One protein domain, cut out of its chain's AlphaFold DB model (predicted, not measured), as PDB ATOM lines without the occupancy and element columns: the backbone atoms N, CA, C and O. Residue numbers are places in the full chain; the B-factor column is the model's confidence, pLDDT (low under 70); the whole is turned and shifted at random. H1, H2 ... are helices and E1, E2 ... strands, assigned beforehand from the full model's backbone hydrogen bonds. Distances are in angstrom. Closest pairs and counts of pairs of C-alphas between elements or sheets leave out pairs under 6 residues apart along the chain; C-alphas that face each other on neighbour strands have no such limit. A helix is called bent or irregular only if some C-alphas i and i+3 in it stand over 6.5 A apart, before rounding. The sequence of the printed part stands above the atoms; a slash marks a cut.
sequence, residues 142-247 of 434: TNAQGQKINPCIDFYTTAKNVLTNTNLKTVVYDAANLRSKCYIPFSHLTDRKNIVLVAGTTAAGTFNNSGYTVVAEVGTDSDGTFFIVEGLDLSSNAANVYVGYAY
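Overview. This is residues 142 to 247 of the 434 residues of an uncharacterized protein of Alphaproteobacteria bacterium (UniProt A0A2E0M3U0). Two small four-stranded sheets lie face to face as a sandwich, E1 E8 E4 E5 over E2 E3 E7 E6, with their strands crossed nearly at right angles and both sheets strongly twisted. A short, irregular helix, H1, packs over the edge strand E2, while the first printed residues, round Gln 145, and the long loop of residues 199 to 211 reach away from the two sheets. The printed part has 106 residues, in the order E1 E2 E3 E4 E5 E6 E7 H1 E8, and both sheets are antiparallel. The class is mostly strand, though only 48 residues, under half, are in named elements. The whole is compact, with a radius of gyration of the C-alphas of 13.6 A and spans of 42 by 30 by 27 A.

Along the chain. Find C-alpha 153 at (125.264, 180.830, 174.702), where E1, residues 153 to 158, begins. E2 follows at residues 171 to 174 and E3 at 179 to 183. E4, residues 194 to 198, is 13.7 A long from first to last C-alpha; E5 is residues 212 to 215. E6, residues 217 to 221, also spans 13.7 A. Look for C-alpha 224 at (146.125, 185.595, 172.427): from there E7 runs 18.3 A to residue 230. H1 is residues 235 to 240, irregular, with C-alphas 236 and 239 8.3 A apart. E8, residues 241 to 246, runs 15.1 A to C-alpha 246 at (126.087, 179.594, 169.427).

Arrangement. In the sheet E1 E8 E4 E5, look for N 154 and O 245 at 2.9 A between E1 and E8, N 242 and O 197 at 2.8 A between E8 and E4, and N 198 and O 212 at 2.9 A in the hairpin E4 and E5. E5 runs on into E6 across one residue, at 82 degrees, and passes to the other sheet. There find N 181 and O 172 at 2.8 A in the hairpin E2 and E3, N 180 and O 229 at 2.8 A between E3 and E7, and N 219 and O 226 at 2.8 A in the hairpin E6 and E7. Between the sheets, whose strands stand at 87 degrees, the closest C-alphas of E4 and E7 are those of Val 196 and Phe 227, 7.3 A apart. H1 is on the sheet E2 E3 E7 E6 at a height of 6.6 A, only just over E2 with 3 of its C-alphas, and runs along the strands; it only grazes the other sheet. In H1, 0 of 2 O i to N i+4 pairs and 1 of 3 O i to N i+3 pairs are within hydrogen-bond range.

Size, cuts and confidence. The C-alphas farthest apart, those of Gln 145 and Ser 222, are 42.2 A apart. The printed part has no cut; the links E1 to E2 and E4 to E5 are long. The mean pLDDT of the printed part is 81.7, and residues 142 to 147 and 200 to 211 are under 70.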
ATOM      1  N   THR A 142     118.692 193.110 178.827       68.38
ATOM      2  CA  THR A 142     117.563 193.921 179.303       68.38
ATOM      3  C   THR A 142     117.028 194.756 178.148       68.38
ATOM      4  O   THR A 142     117.806 195.481 177.533       68.38
ATOM      5  N   ASN A 143     115.729 194.673 177.865       68.00
ATOM      6  CA  ASN A 143     115.098 195.509 176.839       68.00
ATOM      7  C   ASN A 143     114.648 196.876 177.385       68.00
ATOM      8  O   ASN A 143     114.697 197.128 178.596       68.00
ATOM      9  N   ALA A 144     114.190 197.769 176.505       62.91
ATOM     10  CA  ALA A 144     113.747 199.114 176.883       62.91
ATOM     11  C   ALA A 144     112.527 199.119 177.829       62.91
ATOM     12  O   ALA A 144     112.327 200.074 178.581       62.91
ATOM     13  N   GLN A 145     111.729 198.049 177.825       64.06
ATOM     14  CA  GLN A 145     110.559 197.842 178.685       64.06
ATOM     15  C   GLN A 145     110.931 197.254 180.062       64.06
ATOM     16  O   GLN A 145     110.053 197.056 180.903       64.06
ATOM     17  N   GLY A 146     112.219 197.001 180.322       65.62
ATOM     18  CA  GLY A 146     112.731 196.499 181.600       65.62
ATOM     19  C   GLY A 146     112.605 194.985 181.793       65.62
ATOM     20  O   GLY A 146     112.902 194.487 182.882       65.62
ATOM     21  N   GLN A 147     112.196 194.244 180.762       66.94
ATOM     22  CA  GLN A 147     112.229 192.786 180.755       66.94
ATOM     23  C   GLN A 147     113.681 192.322 180.667       66.94
ATOM     24  O   GLN A 147     114.476 192.858 179.890       66.94
ATOM     25  N   LYS A 148     114.025 191.318 181.473       71.44
ATOM     26  CA  LYS A 148     115.372 190.758 181.523       71.44
ATOM     27  C   LYS A 148     115.367 189.305 181.090       71.44
ATOM     28  O   LYS A 148     114.462 188.560 181.461       71.44
ATOM     29  N   ILE A 149     116.393 188.901 180.347       74.31
ATOM     30  CA  ILE A 149     116.528 187.527 179.875       74.31
ATOM     31  C   ILE A 149     117.967 187.008 179.951       74.31
ATOM     32  O   ILE A 149     118.934 187.762 179.801       74.31
ATOM     33  N   ASN A 150     118.104 185.706 180.202       77.75
ATOM     34  CA  ASN A 150     119.383 185.011 180.119       77.75
ATOM     35  C   ASN A 150     119.658 184.617 178.664       77.75
ATOM     36  O   ASN A 150     118.781 184.021 178.031       77.75
ATOM     37  N   PRO A 151     120.848 184.910 178.122       79.19
ATOM     38  CA  PRO A 151     121.234 184.395 176.822       79.19
ATOM     39  C   PRO A 151     121.474 182.887 176.876       79.19
ATOM     40  O   PRO A 151     121.998 182.353 177.854       79.19
ATOM     41  N   CYS A 152     121.160 182.217 175.774       83.25
ATOM     42  CA  CYS A 152     121.518 180.827 175.533       83.25
ATOM     43  C   CYS A 152     122.789 180.792 174.681       83.25
ATOM     44  O   CYS A 152     122.730 180.703 173.456       83.25
ATOM     45  N   ILE A 153     123.943 180.918 175.335       86.25
ATOM     46  CA  ILE A 153     125.264 180.830 174.702       86.25
ATOM     47  C   ILE A 153     126.017 179.686 175.365       86.25
ATOM     48  O   ILE A 153     126.084 179.607 176.593       86.25
ATOM     49  N   ASP A 154     126.594 178.812 174.551       87.19
ATOM     50  CA  ASP A 154     127.433 177.733 175.046       87.19
ATOM     51  C   ASP A 154     128.827 178.275 175.390       87.19
ATOM     52  O   ASP A 154     129.368 179.135 174.691       87.19
ATOM     53  N   PHE A 155     129.417 177.789 176.482       84.94
ATOM     54  CA  PHE A 155     130.749 178.212 176.936       84.94
ATOM     55  C   PHE A 155     130.908 179.736 177.108       84.94
ATOM     56  O   PHE A 155     131.979 180.305 176.877       84.94
ATOM     57  N   TYR A 156     129.835 180.417 177.518       86.62
ATOM     58  CA  TYR A 156     129.838 181.871 177.611       86.62
ATOM     59  C   TYR A 156     130.683 182.377 178.789       86.62
ATOM     60  O   TYR A 156     130.630 181.869 179.909       86.62
ATOM     61  N   THR A 157     131.475 183.416 178.544       88.06
ATOM     62  CA  THR A 157     132.272 184.090 179.573       88.06
ATOM     63  C   THR A 157     132.543 185.536 179.175       88.06
ATOM     64  O   THR A 157     132.389 185.910 178.014       88.06
ATOM     65  N   THR A 158     132.937 186.378 180.127       88.75
ATOM     66  CA  THR A 158     133.359 187.756 179.832       88.75
ATOM     67  C   THR A 158     134.639 187.745 178.996       88.75
ATOM     68  O   THR A 158     135.568 187.005 179.336       88.75
ATOM     69  N   ALA A 159     134.717 188.589 177.967       89.69
ATOM     70  CA  ALA A 159     135.885 188.696 177.096       89.69
ATOM     71  C   ALA A 159     137.155 188.994 177.905       89.69
ATOM     72  O   ALA A 159     137.266 190.033 178.562       89.69
ATOM     73  N   LYS A 160     138.114 188.070 177.870       90.69
ATOM     74  CA  LYS A 160     139.418 188.189 178.521       90.69
ATOM     75  C   LYS A 160     140.402 187.191 177.929       90.69
ATOM     76  O   LYS A 160     140.012 186.082 177.587       90.69
ATOM     77  N   ASN A 161     141.676 187.551 177.853       86.75
ATOM     78  CA  ASN A 161     142.742 186.603 177.546       86.75
ATOM     79  C   ASN A 161     143.192 185.828 178.802       86.75
ATOM     80  O   ASN A 161     142.690 186.028 179.909       86.75
ATOM     81  N   VAL A 162     144.160 184.924 178.623       83.69
ATOM     82  CA  VAL A 162     144.730 184.084 179.697       83.69
ATOM     83  C   VAL A 162     145.741 184.858 180.569       83.69
ATOM     84  O   VAL A 162     146.196 184.365 181.601       83.69
ATOM     85  N   LEU A 163     146.112 186.080 180.174       85.12
ATOM     86  CA  LEU A 163     147.073 186.911 180.901       85.12
ATOM     87  C   LEU A 163     146.436 187.533 182.152       85.12
ATOM     88  O   LEU A 163     145.221 187.651 182.273       85.12
ATOM     89  N   THR A 164     147.268 187.947 183.107       82.44
ATOM     90  CA  THR A 164     146.819 188.509 184.390       82.44
ATOM     91  C   THR A 164     147.371 189.915 184.623       82.44
ATOM     92  O   THR A 164     148.345 190.342 183.995       82.44
ATOM     93  N   ASN A 165     146.754 190.645 185.558       83.06
ATOM     94  CA  ASN A 165     147.169 191.984 185.993       83.06
ATOM     95  C   ASN A 165     147.226 192.996 184.832       83.06
ATOM     96  O   ASN A 165     146.300 193.080 184.034       83.06
ATOM     97  N   THR A 166     148.309 193.766 184.719       79.75
ATOM     98  CA  THR A 166     148.505 194.795 183.683       79.75
ATOM     99  C   THR A 166     148.563 194.246 182.256       79.75
ATOM    100  O   THR A 166     148.436 195.020 181.311       79.75
ATOM    101  N   ASN A 167     148.747 192.932 182.090       83.00
ATOM    102  CA  ASN A 167     148.779 192.270 180.786       83.00
ATOM    103  C   ASN A 167     147.413 191.695 180.379       83.00
ATOM    104  O   ASN A 167     147.273 191.211 179.258       83.00
ATOM    105  N   LEU A 168     146.414 191.743 181.271       86.06
ATOM    106  CA  LEU A 168     145.049 191.325 180.969       86.06
ATOM    107  C   LEU A 168     144.501 192.175 179.818       86.06
ATOM    108  O   LEU A 168     144.446 193.405 179.904       86.06
ATOM    109  N   LYS A 169     144.073 191.510 178.751       87.38
ATOM    110  CA  LYS A 169     143.349 192.122 177.636       87.38
ATOM    111  C   LYS A 169     141.928 191.592 177.640       87.38
ATOM    112  O   LYS A 169     141.730 190.383 177.688       87.38
ATOM    113  N   THR A 170     140.956 192.496 177.603       88.62
ATOM    114  CA  THR A 170     139.527 192.168 177.532       88.62
ATOM    115  C   THR A 170     139.005 192.474 176.136       88.62
ATOM    116  O   THR A 170     138.952 191.589 175.284       88.62
ATOM    117  N   VAL A 171     138.725 193.750 175.866       89.94
ATOM    118  CA  VAL A 171     138.341 194.268 174.555       89.94
ATOM    119  C   VAL A 171     139.302 195.379 174.158       89.94
ATOM    120  O   VAL A 171     139.502 196.331 174.910       89.94
ATOM    121  N   VAL A 172     139.912 195.255 172.980       90.88
ATOM    122  CA  VAL A 172     140.870 196.236 172.453       90.88
ATOM    123  C   VAL A 172     140.376 196.738 171.105       90.88
ATOM    124  O   VAL A 172     140.186 195.945 170.186       90.88
ATOM    125  N   TYR A 173     140.190 198.049 170.977       91.44
ATOM    126  CA  TYR A 173     139.803 198.663 169.712       91.44
ATOM    127  C   TYR A 173     141.027 198.958 168.836       91.44
ATOM    128  O   TYR A 173     141.976 199.621 169.255       91.44
ATOM    129  N   ASP A 174     140.996 198.451 167.608       89.69
ATOM    130  CA  ASP A 174     141.970 198.702 166.554       89.69
ATOM    131  C   ASP A 174     141.428 199.798 165.628       89.69
ATOM    132  O   ASP A 174     140.728 199.534 164.650       89.69
ATOM    133  N   ALA A 175     141.774 201.046 165.948       88.56
ATOM    134  CA  ALA A 175     141.326 202.223 165.208       88.56
ATOM    135  C   ALA A 175     141.845 202.283 163.758       88.56
ATOM    136  O   ALA A 175     141.266 202.991 162.939       88.56
ATOM    137  N   ALA A 176     142.922 201.561 163.421       89.25
ATOM    138  CA  ALA A 176     143.466 201.552 162.062       89.25
ATOM    139  C   ALA A 176     142.607 200.712 161.108       89.25
ATOM    140  O   ALA A 176     142.483 201.047 159.933       89.25
ATOM    141  N   ASN A 177     142.010 199.635 161.626       87.69
ATOM    142  CA  ASN A 177     141.157 198.725 160.864       87.69
ATOM    143  C   ASN A 177     139.669 198.840 161.239       87.69
ATOM    144  O   ASN A 177     138.863 198.094 160.704       87.69
ATOM    145  N   LEU A 178     139.311 199.764 162.139       90.06
ATOM    146  CA  LEU A 178     137.947 200.015 162.621       90.06
ATOM    147  C   LEU A 178     137.254 198.775 163.214       90.06
ATOM    148  O   LEU A 178     136.059 198.570 163.009       90.06
ATOM    149  N   ARG A 179     137.989 197.976 163.996       91.56
ATOM    150  CA  ARG A 179     137.496 196.713 164.573       91.56
ATOM    151  C   ARG A 179     137.802 196.580 166.058       91.56
ATOM    152  O   ARG A 179     138.862 196.992 166.522       91.56
ATOM    153  N   SER A 180     136.902 195.949 166.803       92.31
ATOM    154  CA  SER A 180     137.118 195.553 168.194       92.31
ATOM    155  C   SER A 180     137.598 194.107 168.276       92.31
ATOM    156  O   SER A 180     137.009 193.209 167.676       92.31
ATOM    157  N   LYS A 181     138.660 193.877 169.050       93.19
ATOM    158  CA  LYS A 181     139.189 192.554 169.392       93.19
ATOM    159  C   LYS A 181     138.668 192.132 170.760       93.19
ATOM    160  O   LYS A 181     139.049 192.733 171.763       93.19
ATOM    161  N   CYS A 182     137.834 191.103 170.814       92.12
ATOM    162  CA  CYS A 182     137.283 190.538 172.045       92.12
ATOM    163  C   CYS A 182     138.027 189.242 172.387       92.12
ATOM    164  O   CYS A 182     137.817 188.220 171.740       92.12
ATOM    165  N   TYR A 183     138.930 189.271 173.368       92.62
ATOM    166  CA  TYR A 183     139.787 188.122 173.678       92.62
ATOM    167  C   TYR A 183     139.015 186.968 174.335       92.62
ATOM    168  O   TYR A 183     138.095 187.199 175.123       92.62
ATOM    169  N   ILE A 184     139.425 185.731 174.036       91.25
ATOM    170  CA  ILE A 184     138.847 184.515 174.628       91.25
ATOM    171  C   ILE A 184     139.817 183.868 175.637       91.25
ATOM    172  O   ILE A 184     141.027 183.828 175.390       91.25
ATOM    173  N   PRO A 185     139.319 183.332 176.770       87.56
ATOM    174  CA  PRO A 185     140.169 182.707 177.788       87.56
ATOM    175  C   PRO A 185     140.361 181.200 177.585       87.56
ATOM    176  O   PRO A 185     141.061 180.560 178.368       87.56
ATOM    177  N   PHE A 186     139.716 180.624 176.573       84.81
ATOM    178  CA  PHE A 186     139.719 179.197 176.267       84.81
ATOM    179  C   PHE A 186     140.311 178.931 174.879       84.81
ATOM    180  O   PHE A 186     140.423 179.835 174.049       84.81
ATOM    181  N   SER A 187     140.685 177.677 174.617       86.06
ATOM    182  CA  SER A 187     141.106 177.257 173.280       86.06
ATOM    183  C   SER A 187     139.947 177.390 172.288       86.06
ATOM    184  O   SER A 187     138.840 176.929 172.556       86.06
ATOM    185  N   HIS A 188     140.203 178.000 171.132       85.94
ATOM    186  CA  HIS A 188     139.194 178.140 170.086       85.94
ATOM    187  C   HIS A 188     138.844 176.777 169.466       85.94
ATOM    188  O   HIS A 188     139.737 176.006 169.111       85.94
ATOM    189  N   LEU A 189     137.545 176.514 169.324       82.62
ATOM    190  CA  LEU A 189     136.979 175.355 168.644       82.62
ATOM    191  C   LEU A 189     136.554 175.762 167.231       82.62
ATOM    192  O   LEU A 189     135.717 176.645 167.062       82.62
ATOM    193  N   THR A 190     137.144 175.128 166.218       81.62
ATOM    194  CA  THR A 190     136.972 175.524 164.808       81.62
ATOM    195  C   THR A 190     135.676 175.016 164.180       81.62
ATOM    196  O   THR A 190     135.310 175.452 163.095       81.62
ATOM    197  N   ASP A 191     134.997 174.073 164.827       79.19
ATOM    198  CA  ASP A 191     133.754 173.444 164.377       79.19
ATOM    199  C   ASP A 191     132.493 174.150 164.906       79.19
ATOM    200  O   ASP A 191     131.376 173.706 164.636       79.19
ATOM    201  N   ARG A 192     132.649 175.242 165.665       81.50
ATOM    202  CA  ARG A 192     131.548 175.951 166.323       81.50
ATOM    203  C   ARG A 192     131.405 177.381 165.817       81.50
ATOM    204  O   ARG A 192     132.367 178.045 165.438       81.50
ATOM    205  N   LYS A 193     130.167 177.873 165.836       86.50
ATOM    206  CA  LYS A 193     129.827 179.244 165.449       86.50
ATOM    207  C   LYS A 193     130.145 180.193 166.607       86.50
ATOM    208  O   LYS A 193     129.510 180.110 167.655       86.50
ATOM    209  N   ASN A 194     131.124 181.075 166.419       90.06
ATOM    210  CA  ASN A 194     131.553 182.038 167.437       90.06
ATOM    211  C   ASN A 194     130.518 183.150 167.602       90.06
ATOM    212  O   ASN A 194     130.090 183.742 166.610       90.06
ATOM    213  N   ILE A 195     130.175 183.478 168.845       88.88
ATOM    214  CA  ILE A 195     129.235 184.549 169.173       88.88
ATOM    215  C   ILE A 195     129.894 185.539 170.129       88.88
ATOM    216  O   ILE A 195     130.487 185.158 171.142       88.88
ATOM    217  N   VAL A 196     129.740 186.821 169.810       88.69
ATOM    218  CA  VAL A 196     129.982 187.932 170.733       88.69
ATOM    219  C   VAL A 196     128.633 188.552 171.081       88.69
ATOM    220  O   VAL A 196     127.852 188.862 170.182       88.69
ATOM    221  N   LEU A 197     128.373 188.725 172.374       87.12
ATOM    222  CA  LEU A 197     127.172 189.348 172.925       87.12
ATOM    223  C   LEU A 197     127.565 190.572 173.755       87.12
ATOM    224  O   LEU A 197     128.488 190.505 174.564       87.12
ATOM    225  N   VAL A 198     126.815 191.661 173.618       84.56
ATOM    226  CA  VAL A 198     126.913 192.821 174.510       84.56
ATOM    227  C   VAL A 198     125.718 192.821 175.466       84.56
ATOM    228  O   VAL A 198     124.558 192.872 175.054       84.56
ATOM    229  N   ALA A 199     126.003 192.720 176.762       76.62
ATOM    230  CA  ALA A 199     125.009 192.790 177.823       76.62
ATOM    231  C   ALA A 199     124.480 194.221 177.998       76.62
ATOM    232  O   ALA A 199     125.158 195.203 177.687       76.62
ATOM    233  N   GLY A 200     123.249 194.332 178.501       67.62
ATOM    234  CA  GLY A 200     122.630 195.631 178.745       67.62
ATOM    235  C   GLY A 200     123.170 196.323 179.985       67.62
ATOM    236  O   GLY A 200     123.565 195.672 180.948       67.62
ATOM    237  N   THR A 201     123.116 197.655 179.997       58.81
ATOM    238  CA  THR A 201     123.327 198.438 181.224       58.81
ATOM    239  C   THR A 201     122.050 199.168 181.613       58.81
ATOM    240  O   THR A 201     121.349 199.713 180.767       58.81
ATOM    241  N   THR A 202     121.736 199.209 182.906       49.53
ATOM    242  CA  THR A 202     120.599 199.977 183.446       49.53
ATOM    243  C   THR A 202     120.921 201.468 183.626       49.53
ATOM    244  O   THR A 202     120.158 202.199 184.258       49.53
ATOM    245  N   ALA A 203     122.056 201.942 183.099       47.72
ATOM    246  CA  ALA A 203     122.470 203.333 183.209       47.72
ATOM    247  C   ALA A 203     121.613 204.206 182.278       47.72
ATOM    248  O   ALA A 203     121.778 204.201 181.060       47.72
ATOM    249  N   ALA A 204     120.672 204.948 182.865       35.69
ATOM    250  CA  ALA A 204     119.775 205.840 182.141       35.69
ATOM    251  C   ALA A 204     120.548 206.870 181.288       35.69
ATOM    252  O   ALA A 204     121.407 207.582 181.805       35.69
ATOM    253  N   GLY A 205     120.189 206.987 180.004       44.97
ATOM    254  CA  GLY A 205     120.625 208.079 179.120       44.97
ATOM    255  C   GLY A 205     121.729 207.757 178.104       44.97
ATOM    256  O   GLY A 205     122.088 208.644 177.334       44.97
ATOM    257  N   THR A 206     122.229 206.521 178.052       48.91
ATOM    258  CA  THR A 206     123.203 206.074 177.039       48.91
ATOM    259  C   THR A 206     122.544 205.048 176.119       48.91
ATOM    260  O   THR A 206     121.785 204.210 176.604       48.91
ATOM    261  N   PHE A 207     122.817 205.102 174.808       49.66
ATOM    262  CA  PHE A 207     122.416 204.053 173.863       49.66
ATOM    263  C   PHE A 207     122.824 202.689 174.431       49.66
ATOM    264  O   PHE A 207     124.001 202.440 174.697       49.66
ATOM    265  N   ASN A 208     121.835 201.849 174.712       54.47
ATOM    266  CA  ASN A 208     122.046 200.561 175.343       54.47
ATOM    267  C   ASN A 208     122.190 199.532 174.224       54.47
ATOM    268  O   ASN A 208     121.187 199.072 173.701       54.47
ATOM    269  N   ASN A 209     123.417 199.150 173.865       61.28
ATOM    270  CA  ASN A 209     123.671 198.056 172.913       61.28
ATOM    271  C   ASN A 209     123.297 196.673 173.505       61.28
ATOM    272  O   ASN A 209     123.942 195.668 173.196       61.28
ATOM    273  N   SER A 210     122.311 196.613 174.406       67.94
ATOM    274  CA  SER A 210     121.867 195.372 175.028       67.94
ATOM    275  C   SER A 210     121.383 194.415 173.954       67.94
ATOM    276  O   SER A 210     120.630 194.802 173.068       67.94
ATOM    277  N   GLY A 211     121.830 193.164 174.026       69.06
ATOM    278  CA  GLY A 211     121.422 192.150 173.062       69.06
ATOM    279  C   GLY A 211     122.036 192.334 171.676       69.06
ATOM    280  O   GLY A 211     121.631 191.621 170.763       69.06
ATOM    281  N   TYR A 212     123.030 193.219 171.502       77.94
ATOM    282  CA  TYR A 212     123.836 193.216 170.284       77.94
ATOM    283  C   TYR A 212     124.604 191.900 170.199       77.94
ATOM    284  O   TYR A 212     125.391 191.565 171.090       77.94
ATOM    285  N   THR A 213     124.370 191.158 169.121       82.56
ATOM    286  CA  THR A 213     124.958 189.839 168.893       82.56
ATOM    287  C   THR A 213     125.566 189.781 167.511       82.56
ATOM    288  O   THR A 213     124.903 190.132 166.534       82.56
ATOM    289  N   VAL A 214     126.796 189.291 167.409       86.31
ATOM    290  CA  VAL A 214     127.474 189.131 166.123       86.31
ATOM    291  C   VAL A 214     128.144 187.770 166.032       86.31
ATOM    292  O   VAL A 214     128.717 187.266 167.001       86.31
ATOM    293  N   VAL A 215     128.056 187.185 164.839       88.00
ATOM    294  CA  VAL A 215     128.834 186.007 164.467       88.00
ATOM    295  C   VAL A 215     130.233 186.486 164.132       88.00
ATOM    296  O   VAL A 215     130.418 187.206 163.154       88.00
ATOM    297  N   ALA A 216     131.195 186.140 164.977       87.12
ATOM    298  CA  ALA A 216     132.521 186.733 164.907       87.12
ATOM    299  C   ALA A 216     133.519 185.854 164.151       87.12
ATOM    300  O   ALA A 216     133.587 184.634 164.334       87.12
ATOM    301  N   GLU A 217     134.358 186.499 163.348       90.00
ATOM    302  CA  GLU A 217     135.568 185.872 162.829       90.00
ATOM    303  C   GLU A 217     136.625 185.762 163.932       90.00
ATOM    304  O   GLU A 217     136.623 186.519 164.909       90.00
ATOM    305  N   VAL A 218     137.537 184.802 163.782       92.12
ATOM    306  CA  VAL A 218     138.625 184.571 164.734       92.12
ATOM    307  C   VAL A 218     139.914 185.232 164.252       92.12
ATOM    308  O   VAL A 218     140.297 185.120 163.090       92.12
ATOM    309  N   GLY A 219     140.605 185.903 165.167       90.94
ATOM    310  CA  GLY A 219     141.950 186.427 164.977       90.94
ATOM    311  C   GLY A 219     142.895 185.949 166.076       90.94
ATOM    312  O   GLY A 219     142.479 185.476 167.135       90.94
ATOM    313  N   THR A 220     144.196 186.067 165.830       91.06
ATOM    314  CA  THR A 220     145.229 185.762 166.826       91.06
ATOM    315  C   THR A 220     146.347 186.789 166.730       91.06
ATOM    316  O   THR A 220     146.746 187.181 165.633       91.06
ATOM    317  N   ASP A 221     146.854 187.232 167.877       89.38
ATOM    318  CA  ASP A 221     148.043 188.077 167.987       89.38
ATOM    319  C   ASP A 221     148.945 187.624 169.149       89.38
ATOM    320  O   ASP A 221     148.794 186.518 169.670       89.38
ATOM    321  N   SER A 222     149.926 188.449 169.529       86.38
ATOM    322  CA  SER A 222     150.857 188.142 170.623       86.38
ATOM    323  C   SER A 222     150.183 188.005 171.989       86.38
ATOM    324  O   SER A 222     150.759 187.381 172.878       86.38
ATOM    325  N   ASP A 223     148.992 188.583 172.161       86.50
ATOM    326  CA  ASP A 223     148.277 188.633 173.437       86.50
ATOM    327  C   ASP A 223     147.232 187.510 173.562       86.50
ATOM    328  O   ASP A 223     146.695 187.286 174.654       86.50
ATOM    329  N   GLY A 224     146.961 186.791 172.466       87.88
ATOM    330  CA  GLY A 224     146.125 185.595 172.427       87.88
ATOM    331  C   GLY A 224     145.176 185.536 171.229       87.88
ATOM    332  O   GLY A 224     145.274 186.305 170.271       87.88
ATOM    333  N   THR A 225     144.237 184.595 171.299       91.44
ATOM    334  CA  THR A 225     143.135 184.460 170.339       91.44
ATOM    335  C   THR A 225     141.984 185.387 170.729       91.44
ATOM    336  O   THR A 225     141.685 185.562 171.914       91.44
ATOM    337  N   PHE A 226     141.328 185.986 169.737       92.25
ATOM    338  CA  PHE A 226     140.215 186.910 169.932       92.25
ATOM    339  C   PHE A 226     139.157 186.769 168.836       92.25
ATOM    340  O   PHE A 226     139.438 186.332 167.722       92.25
ATOM    341  N   PHE A 227     137.937 187.169 169.167       93.62
ATOM    342  CA  PHE A 227     136.820 187.330 168.248       93.62
ATOM    343  C   PHE A 227     136.766 188.770 167.738       93.62
ATOM    344  O   PHE A 227     137.037 189.714 168.482       93.62
ATOM    345  N   ILE A 228     136.453 188.929 166.457       91.00
ATOM    346  CA  ILE A 228     136.473 190.216 165.764       91.00
ATOM    347  C   ILE A 228     135.052 190.763 165.650       91.00
ATOM    348  O   ILE A 228     134.147 190.079 165.173       91.00
ATOM    349  N   VAL A 229     134.877 192.019 166.063       89.94
ATOM    350  CA  VAL A 229     133.660 192.800 165.829       89.94
ATOM    351  C   VAL A 229     134.006 193.992 164.947       89.94
ATOM    352  O   VAL A 229     134.751 194.882 165.357       89.94
ATOM    353  N   GLU A 230     133.471 194.008 163.735       88.62
ATOM    354  CA  GLU A 230     133.736 195.052 162.744       88.62
ATOM    355  C   GLU A 230     132.864 196.297 162.975       88.62
ATOM    356  O   GLU A 230     131.696 196.195 163.351       88.62
ATOM    357  N   GLY A 231     133.425 197.485 162.737       82.81
ATOM    358  CA  GLY A 231     132.683 198.747 162.661       82.81
ATOM    359  C   GLY A 231     132.167 199.321 163.985       82.81
ATOM    360  O   GLY A 231     131.538 200.379 163.969       82.81
ATOM    361  N   LEU A 232     132.442 198.674 165.121       83.25
ATOM    362  CA  LEU A 232     131.974 199.100 166.441       83.25
ATOM    363  C   LEU A 232     133.120 199.132 167.457       83.25
ATOM    364  O   LEU A 232     133.844 198.148 167.613       83.25
ATOM    365  N   ASP A 233     133.262 200.248 168.177       85.75
ATOM    366  CA  ASP A 233     134.168 200.360 169.325       85.75
ATOM    367  C   ASP A 233     133.461 199.879 170.600       85.75
ATOM    368  O   ASP A 233     132.526 200.507 171.098       85.75
ATOM    369  N   LEU A 234     133.912 198.736 171.117       84.62
ATOM    370  CA  LEU A 234     133.398 198.108 172.334       84.62
ATOM    371  C   LEU A 234     134.334 198.288 173.540       84.62
ATOM    372  O   LEU A 234     134.059 197.753 174.614       84.62
ATOM    373  N   SER A 235     135.434 199.034 173.394       84.06
ATOM    374  CA  SER A 235     136.458 199.167 174.439       84.06
ATOM    375  C   SER A 235     135.933 199.836 175.715       84.06
ATOM    376  O   SER A 235     136.282 199.417 176.819       84.06
ATOM    377  N   SER A 236     135.019 200.805 175.592       82.25
ATOM    378  CA  SER A 236     134.360 201.459 176.734       82.25
ATOM    379  C   SER A 236     133.354 200.560 177.460       82.25
ATOM    380  O   SER A 236     133.037 200.812 178.619       82.25
ATOM    381  N   ASN A 237     132.871 199.505 176.797       79.94
ATOM    382  CA  ASN A 237     131.868 198.566 177.307       79.94
ATOM    383  C   ASN A 237     132.454 197.178 177.595       79.94
ATOM    384  O   ASN A 237     131.701 196.222 177.757       79.94
ATOM    385  N   ALA A 238     133.783 197.052 177.692       81.12
ATOM    386  CA  ALA A 238     134.481 195.769 177.772       81.12
ATOM    387  C   ALA A 238     133.983 194.832 178.891       81.12
ATOM    388  O   ALA A 238     133.992 193.617 178.717       81.12
ATOM    389  N   ALA A 239     133.520 195.380 180.022       81.88
ATOM    390  CA  ALA A 239     132.972 194.596 181.133       81.88
ATOM    391  C   ALA A 239     131.651 193.878 180.789       81.88
ATOM    392  O   ALA A 239     131.327 192.870 181.408       81.88
ATOM    393  N   ASN A 240     130.919 194.384 179.796       84.25
ATOM    394  CA  ASN A 240     129.628 193.863 179.351       84.25
ATOM    395  C   ASN A 240     129.744 193.056 178.053       84.25
ATOM    396  O   ASN A 240     128.725 192.706 177.463       84.25
ATOM    397  N   VAL A 241     130.960 192.779 177.577       87.31
ATOM    398  CA  VAL A 241     131.176 191.964 176.379       87.31
ATOM    399  C   VAL A 241     131.395 190.516 176.785       87.31
ATOM    400  O   VAL A 241     132.357 190.176 177.477       87.31
ATOM    401  N   TYR A 242     130.505 189.659 176.308       89.31
ATOM    402  CA  TYR A 242     130.544 188.220 176.491       89.31
ATOM    403  C   TYR A 242     130.914 187.535 175.180       89.31
ATOM    404  O   TYR A 242     130.530 187.966 174.094       89.31
ATOM    405  N   VAL A 243     131.673 186.453 175.298       91.19
ATOM    406  CA  VAL A 243     132.142 185.616 174.195       91.19
ATOM    407  C   VAL A 243     131.770 184.169 174.481       91.19
ATOM    408  O   VAL A 243     131.799 183.740 175.634       91.19
ATOM    409  N   GLY A 244     131.425 183.420 173.440       90.94
ATOM    410  CA  GLY A 244     131.094 182.001 173.536       90.94
ATOM    411  C   GLY A 244     130.741 181.419 172.174       90.94
ATOM    412  O   GLY A 244     131.082 181.992 171.135       90.94
ATOM    413  N   TYR A 245     130.042 180.291 172.178       89.19
ATOM    414  CA  TYR A 245     129.569 179.621 170.974       89.19
ATOM    415  C   TYR A 245     128.044 179.665 170.882       89.19
ATOM    416  O   TYR A 245     127.340 179.696 171.893       89.19
ATOM    417  N   ALA A 246     127.521 179.676 169.657       86.69
ATOM    418  CA  ALA A 246     126.087 179.594 169.427       86.69
ATOM    419  C   ALA A 246     125.537 178.288 170.014       86.69
ATOM    420  O   ALA A 246     126.080 177.209 169.764       86.69
ATOM    421  N   TYR A 247     124.451 178.398 170.777       84.81
ATOM    422  CA  TYR A 247     123.699 177.239 171.226       84.81
ATOM    423  C   TYR A 247     122.969 176.620 170.029       84.81
ATOM    424  O   TYR A 247     122.203 177.304 169.354       84.81
TER     425      TYR A 247